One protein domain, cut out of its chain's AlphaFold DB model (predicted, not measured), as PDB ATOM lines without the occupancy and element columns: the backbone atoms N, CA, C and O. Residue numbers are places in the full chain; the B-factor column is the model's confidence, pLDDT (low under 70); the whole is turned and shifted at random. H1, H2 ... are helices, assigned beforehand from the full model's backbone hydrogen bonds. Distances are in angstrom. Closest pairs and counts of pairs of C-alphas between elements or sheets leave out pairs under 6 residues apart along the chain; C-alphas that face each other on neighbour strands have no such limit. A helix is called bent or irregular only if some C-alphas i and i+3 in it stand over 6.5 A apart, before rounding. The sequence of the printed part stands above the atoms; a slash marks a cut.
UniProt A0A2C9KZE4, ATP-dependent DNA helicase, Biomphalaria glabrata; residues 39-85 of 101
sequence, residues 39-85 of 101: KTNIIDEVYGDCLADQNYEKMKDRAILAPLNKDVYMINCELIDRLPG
ATOM      1  N   LYS A  39     -25.626  43.401 -22.081       88.56
ATOM      2  CA  LYS A  39     -25.671  43.696 -23.522       88.56
ATOM      3  C   LYS A  39     -26.608  44.855 -23.841       88.56
ATOM      4  O   LYS A  39     -26.530  45.407 -24.940       88.56
ATOM      5  N   THR A  40     -27.507  45.197 -22.924       88.81
ATOM      6  CA  THR A  40     -28.492  46.267 -23.082       88.81
ATOM      7  C   THR A  40     -28.543  47.132 -21.818       88.81
ATOM      8  O   THR A  40     -27.508  47.464 -21.243       88.81
ATOM      9  N   ASN A  41     -29.730  47.588 -21.420       91.75
ATOM     10  CA  ASN A  41     -29.922  48.313 -20.180       91.75
ATOM     11  C   ASN A  41     -30.056  47.291 -19.042       91.75
ATOM     12  O   ASN A  41     -30.941  46.437 -19.060       91.75
ATOM     13  N   ILE A  42     -29.194  47.404 -18.032       94.06
ATOM     14  CA  ILE A  42     -29.157  46.482 -16.891       94.06
ATOM     15  C   ILE A  42     -30.471  46.451 -16.089       94.06
ATOM     16  O   ILE A  42     -30.806  45.426 -15.505       94.06
ATOM     17  N   ILE A  43     -31.258  47.535 -16.092       95.06
ATOM     18  CA  ILE A  43     -32.594  47.563 -15.478       95.06
ATOM     19  C   ILE A  43     -33.542  46.633 -16.237       95.06
ATOM     20  O   ILE A  43     -34.310  45.910 -15.609       95.06
ATOM     21  N   ASP A  44     -33.468  46.605 -17.570       94.62
ATOM     22  CA  ASP A  44     -34.279  45.692 -18.381       94.62
ATOM     23  C   ASP A  44     -33.843  44.238 -18.182       94.62
ATOM     24  O   ASP A  44     -34.687  43.355 -18.057       94.62
ATOM     25  N   GLU A  45     -32.536  43.982 -18.097       93.56
ATOM     26  CA  GLU A  45     -32.015  42.630 -17.866       93.56
ATOM     27  C   GLU A  45     -32.384  42.084 -16.479       93.56
ATOM     28  O   GLU A  45     -32.708  40.905 -16.349       93.56
ATOM     29  N   VAL A  46     -32.369  42.930 -15.443       93.88
ATOM     30  CA  VAL A  46     -32.611  42.502 -14.054       93.88
ATOM     31  C   VAL A  46     -34.084  42.592 -13.653       93.88
ATOM     32  O   VAL A  46     -34.543  41.763 -12.868       93.88
ATOM     33  N   TYR A  47     -34.841  43.568 -14.154       95.19
ATOM     34  CA  TYR A  47     -36.219  43.841 -13.723       95.19
ATOM     35  C   TYR A  47     -37.242  43.888 -14.866       95.19
ATOM     36  O   TYR A  47     -38.429  44.075 -14.593       95.19
ATOM     37  N   GLY A  48     -36.838  43.718 -16.128       93.94
ATOM     38  CA  GLY A  48     -37.722  43.892 -17.284       93.94
ATOM     39  C   GLY A  48     -38.930  42.951 -17.296       93.94
ATOM     40  O   GLY A  48     -40.042  43.392 -17.577       93.94
ATOM     41  N   ASP A  49     -38.751  41.683 -16.920       93.69
ATOM     42  CA  ASP A  49     -39.850  40.720 -16.756       93.69
ATOM     43  C   ASP A  49     -40.777  41.101 -15.589       93.69
ATOM     44  O   ASP A  49     -41.995  41.030 -15.726       93.69
ATOM     45  N   CYS A  50     -40.229  41.568 -14.462       93.38
ATOM     46  CA  CYS A  50     -41.020  42.041 -13.323       93.38
ATOM     47  C   CYS A  50     -41.906  43.235 -13.702       93.38
ATOM     48  O   CYS A  50     -43.074  43.282 -13.310       93.38
ATOM     49  N   LEU A  51     -41.350  44.187 -14.459       92.88
ATOM     50  CA  LEU A  51     -42.053  45.376 -14.943       92.88
ATOM     51  C   LEU A  51     -43.131  45.008 -15.973       92.88
ATOM     52  O   LEU A  51     -44.261  45.482 -15.870       92.88
ATOM     53  N   ALA A  52     -42.806  44.133 -16.930       92.81
ATOM     54  CA  ALA A  52     -43.739  43.692 -17.966       92.81
ATOM     55  C   ALA A  52     -44.923  42.894 -17.390       92.81
ATOM     56  O   ALA A  52     -46.072  43.141 -17.760       92.81
ATOM     57  N   ASP A  53     -44.652  41.984 -16.451       92.69
ATOM     58  CA  ASP A  53     -45.666  41.159 -15.786       92.69
ATOM     59  C   ASP A  53     -46.450  41.927 -14.703       92.69
ATOM     60  O   ASP A  53     -47.421  41.398 -14.157       92.69
ATOM     61  N   GLN A  54     -46.001  43.134 -14.329       90.00
ATOM     62  CA  GLN A  54     -46.429  43.866 -13.125       90.00
ATOM     63  C   GLN A  54     -46.358  43.012 -11.844       90.00
ATOM     64  O   GLN A  54     -47.151  43.170 -10.912       90.00
ATOM     65  N   ASN A  55     -45.402  42.081 -11.792       90.75
ATOM     66  CA  ASN A  55     -45.193  41.181 -10.666       90.75
ATOM     67  C   ASN A  55     -44.000  41.649  -9.831       90.75
ATOM     68  O   ASN A  55     -42.888  41.126  -9.930       90.75
ATOM     69  N   TYR A  56     -44.254  42.645  -8.985       89.19
ATOM     70  CA  TYR A  56     -43.222  43.292  -8.174       89.19
ATOM     71  C   TYR A  56     -42.703  42.418  -7.024       89.19
ATOM     72  O   TYR A  56     -41.611  42.660  -6.521       89.19
ATOM     73  N   GLU A  57     -43.413  41.347  -6.649       91.56
ATOM     74  CA  GLU A  57     -42.929  40.382  -5.648       91.56
ATOM     75  C   GLU A  57     -41.633  39.692  -6.080       91.56
ATOM     76  O   GLU A  57     -40.813  39.354  -5.231       91.56
ATOM     77  N   LYS A  58     -41.412  39.519  -7.391       90.06
ATOM     78  CA  LYS A  58     -40.165  38.962  -7.939       90.06
ATOM     79  C   LYS A  58     -38.965  39.902  -7.768       90.06
ATOM     80  O   LYS A  58     -37.826  39.449  -7.843       90.06
ATOM     81  N   MET A  59     -39.189  41.202  -7.545       91.31
ATOM     82  CA  MET A  59     -38.101  42.180  -7.427       91.31
ATOM     83  C   MET A  59     -37.296  42.013  -6.135       91.31
ATOM     84  O   MET A  59     -36.129  42.387  -6.110       91.31
ATOM     85  N   LYS A  60     -37.882  41.432  -5.079       90.88
ATOM     86  CA  LYS A  60     -37.229  41.295  -3.763       90.88
ATOM     87  C   LYS A  60     -36.000  40.383  -3.766       90.88
ATOM     88  O   LYS A  60     -35.131  40.538  -2.915       90.88
ATOM     89  N   ASP A  61     -35.932  39.462  -4.721       89.38
ATOM     90  CA  ASP A  61     -34.846  38.488  -4.841       89.38
ATOM     91  C   ASP A  61     -33.723  38.995  -5.768       89.38
ATOM     92  O   ASP A  61     -32.823  38.240  -6.129       89.38
ATOM     93  N   ARG A  62     -33.780  40.268  -6.192       91.62
ATOM     94  CA  ARG A  62     -32.879  40.851  -7.194       91.62
ATOM     95  C   ARG A  62     -32.359  42.214  -6.747       91.62
ATOM     96  O   ARG A  62     -33.107  43.028  -6.211       91.62
ATOM     97  N   ALA A  63     -31.088  42.487  -7.025       93.50
ATOM     98  CA  ALA A  63     -30.456  43.770  -6.732       93.50
ATOM     99  C   ALA A  63     -29.449  44.147  -7.822       93.50
ATOM    100  O   ALA A  63     -28.692  43.299  -8.291       93.50
ATOM    101  N   ILE A  64     -29.405  45.433  -8.171       94.50
ATOM    102  CA  ILE A  64     -28.316  46.020  -8.957       94.50
ATOM    103  C   ILE A  64     -27.374  46.717  -7.980       94.50
ATOM    104  O   ILE A  64     -27.782  47.611  -7.239       94.50
ATOM    105  N   LEU A  65     -26.111  46.299  -7.968       93.75
ATOM    106  CA  LEU A  65     -25.079  46.883  -7.119       93.75
ATOM    107  C   LEU A  65     -24.171  47.774  -7.963       93.75
ATOM    108  O   LEU A  65     -23.746  47.380  -9.048       93.75
ATOM    109  N   ALA A  66     -23.843  48.957  -7.446       94.19
ATOM    110  CA  ALA A  66     -22.863  49.845  -8.054       94.19
ATOM    111  C   ALA A  66     -21.846  50.322  -7.003       94.19
ATOM    112  O   ALA A  66     -22.211  50.478  -5.835       94.19
ATOM    113  N   PRO A  67     -20.581  50.580  -7.388       92.94
ATOM    114  CA  PRO A  67     -19.553  51.010  -6.438       92.94
ATOM    115  C   PRO A  67     -19.827  52.376  -5.798       92.94
ATOM    116  O   PRO A  67     -19.386  52.629  -4.677       92.94
ATOM    117  N   LEU A  68     -20.519  53.276  -6.507       96.56
ATOM    118  CA  LEU A  68     -20.771  54.646  -6.064       96.56
ATOM    119  C   LEU A  68     -22.259  54.891  -5.823       96.56
ATOM    120  O   LEU A  68     -23.102  54.587  -6.665       96.56
ATOM    121  N   ASN A  69     -22.568  55.588  -4.728       95.19
ATOM    122  CA  ASN A  69     -23.940  55.991  -4.404       95.19
ATOM    123  C   ASN A  69     -24.582  56.875  -5.480       95.19
ATOM    124  O   ASN A  69     -25.794  56.839  -5.645       95.19
ATOM    125  N   LYS A  70     -23.787  57.663  -6.217       97.56
ATOM    126  CA  LYS A  70     -24.295  58.460  -7.343       97.56
ATOM    127  C   LYS A  70     -24.886  57.560  -8.429       97.56
ATOM    128  O   LYS A  70     -25.956  57.863  -8.942       97.56
ATOM    129  N   ASP A  71     -24.204  56.466  -8.754       95.94
ATOM    130  CA  ASP A  71     -24.654  55.527  -9.780       95.94
ATOM    131  C   ASP A  71     -25.873  54.743  -9.288       95.94
ATOM    132  O   ASP A  71     -26.861  54.645 -10.011       95.94
ATOM    133  N   VAL A  72     -25.863  54.307  -8.019       95.56
ATOM    134  CA  VAL A  72     -27.043  53.714  -7.361       95.56
ATOM    135  C   VAL A  72     -28.244  54.659  -7.419       95.56
ATOM    136  O   VAL A  72     -29.344  54.232  -7.752       95.56
ATOM    137  N   TYR A  73     -28.051  55.946  -7.119       95.69
ATOM    138  CA  TYR A  73     -29.120  56.941  -7.155       95.69
ATOM    139  C   TYR A  73     -29.713  57.088  -8.560       95.69
ATOM    140  O   TYR A  73     -30.929  57.026  -8.705       95.69
ATOM    141  N   MET A  74     -28.870  57.218  -9.591       96.38
ATOM    142  CA  MET A  74     -29.333  57.330 -10.980       96.38
ATOM    143  C   MET A  74     -30.132  56.095 -11.417       96.38
ATOM    144  O   MET A  74     -31.214  56.246 -11.978       96.38
ATOM    145  N   ILE A  75     -29.638  54.893 -11.103       95.88
ATOM    146  CA  ILE A  75     -30.322  53.628 -11.413       95.88
ATOM    147  C   ILE A  75     -31.665  53.541 -10.676       95.88
ATOM    148  O   ILE A  75     -32.675  53.178 -11.276       95.88
ATOM    149  N   ASN A  76     -31.700  53.898  -9.388       94.94
ATOM    150  CA  ASN A  76     -32.927  53.863  -8.593       94.94
ATOM    151  C   ASN A  76     -33.979  54.847  -9.113       94.94
ATOM    152  O   ASN A  76     -35.146  54.477  -9.188       94.94
ATOM    153  N   CYS A  77     -33.589  56.070  -9.484       94.88
ATOM    154  CA  CYS A  77     -34.505  57.037 -10.091       94.88
ATOM    155  C   CYS A  77     -35.101  56.494 -11.394       94.88
ATOM    156  O   CYS A  77     -36.318  56.460 -11.533       94.88
ATOM    157  N   GLU A  78     -34.260  55.984 -12.300       95.31
ATOM    158  CA  GLU A  78     -34.727  55.422 -13.571       95.31
ATOM    159  C   GLU A  78     -35.667  54.222 -13.368       95.31
ATOM    160  O   GLU A  78     -36.645  54.071 -14.098       95.31
ATOM    161  N   LEU A  79     -35.403  53.367 -12.374       94.31
ATOM    162  CA  LEU A  79     -36.290  52.254 -12.036       94.31
ATOM    163  C   LEU A  79     -37.632  52.741 -11.469       94.31
ATOM    164  O   LEU A  79     -38.672  52.215 -11.864       94.31
ATOM    165  N   ILE A  80     -37.625  53.728 -10.566       93.06
ATOM    166  CA  ILE A  80     -38.845  54.294  -9.968       93.06
ATOM    167  C   ILE A  80     -39.727  54.941 -11.039       93.06
ATOM    168  O   ILE A  80     -40.929  54.687 -11.044       93.06
ATOM    169  N   ASP A  81     -39.144  55.679 -11.988       93.75
ATOM    170  CA  ASP A  81     -39.874  56.333 -13.088       93.75
ATOM    171  C   ASP A  81     -40.617  55.338 -13.998       93.75
ATOM    172  O   ASP A  81     -41.586  55.691 -14.675       93.75
ATOM    173  N   ARG A  82     -40.167  54.078 -14.031       92.56
ATOM    174  CA  ARG A  82     -40.792  52.995 -14.804       92.56
ATOM    175  C   ARG A  82     -41.914  52.291 -14.041       92.56
ATOM    176  O   ARG A  82     -42.701  51.574 -14.664       92.56
ATOM    177  N   LEU A  83     -41.982  52.443 -12.717       91.69
ATOM    178  CA  LEU A  83     -43.044  51.843 -11.916       91.69
ATOM    179  C   LEU A  83     -44.361  52.599 -12.139       91.69
ATOM    180  O   LEU A  83     -44.375  53.827 -12.219       91.69
ATOM    181  N   PRO A  84     -45.501  51.896 -12.220       89.69
ATOM    182  CA  PRO A  84     -46.788  52.560 -12.302       89.69
ATOM    183  C   PRO A  84     -47.164  53.179 -10.954       89.69
ATOM    184  O   PRO A  84     -46.874  52.633  -9.889       89.69
ATOM    185  N   GLY A  85     -47.921  54.270 -11.009       89.69
ATOM    186  CA  GLY A  85     -48.444  54.954  -9.831       89.69
ATOM    187  C   GLY A  85     -47.910  56.373  -9.704       89.69
ATOM    188  O   GLY A  85     -47.275  56.902 -10.611       89.69
TER     189      GLY A  85
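This is residues 39 to 85 of the 101 residues of the protein "ATP-dependent DNA helicase" of Biomphalaria glabrata (UniProt A0A2C9KZE4). Three helices stand roughly side by side with their centres at the corners of a triangle: the longest, H3, and a small hairpin of H1 and H2, in which H1 runs the same way as H3 and H2 folds back the opposite way to H1; residues 62 to 68 link H2 to H3. The 47 printed residues include three named helices, in the order H1, H2, H3, and no named strand: all helix. The whole is compact, radius of gyration of the C-alphas 10.7 A, spanning 30 by 24 by 20 A.

H3, residues 69 to 82, only just touches H1, residues 42 to 52, with 3 pairs of C-alphas within 8 A, the closest Ile 43 and Leu 79 at 6.9 A. They run the same way at a shallow tilt of 26 degrees. H2, residues 56 to 61, touches H1, the closest C-alphas being Cys 50 and Tyr 56, 5.7 A apart. This hairpin runs opposite ways at 37 degrees, only just a steep tilt. H2 and H3 are apart. O i to N i+4 pairs within hydrogen-bond range are 9 of 10 in H3, 5 of 7 in H1 and 0 of 2 in H2, where 1 of 3 O i to N i+3 pairs is.

H3 measures 20.0 A, from C-alpha 69 at (-23.940, 55.991, -4.404) to C-alpha 82 at (-40.792, 52.995, -14.804). H1 measures 14.9 A and is irregular, C-alphas 46 and 49 being 7.9 A apart. H2 measures 10.2 A and is neither bent nor irregular, but only just: C-alphas 58 and 61 are 6.2 A apart.

The farthest C-alphas, of Asp 53 and Leu 68, are 29.9 A apart. The printed part has no cut. The link H1 to H2 is tight, H2 to H3 short. No printed residue is under pLDDT 70.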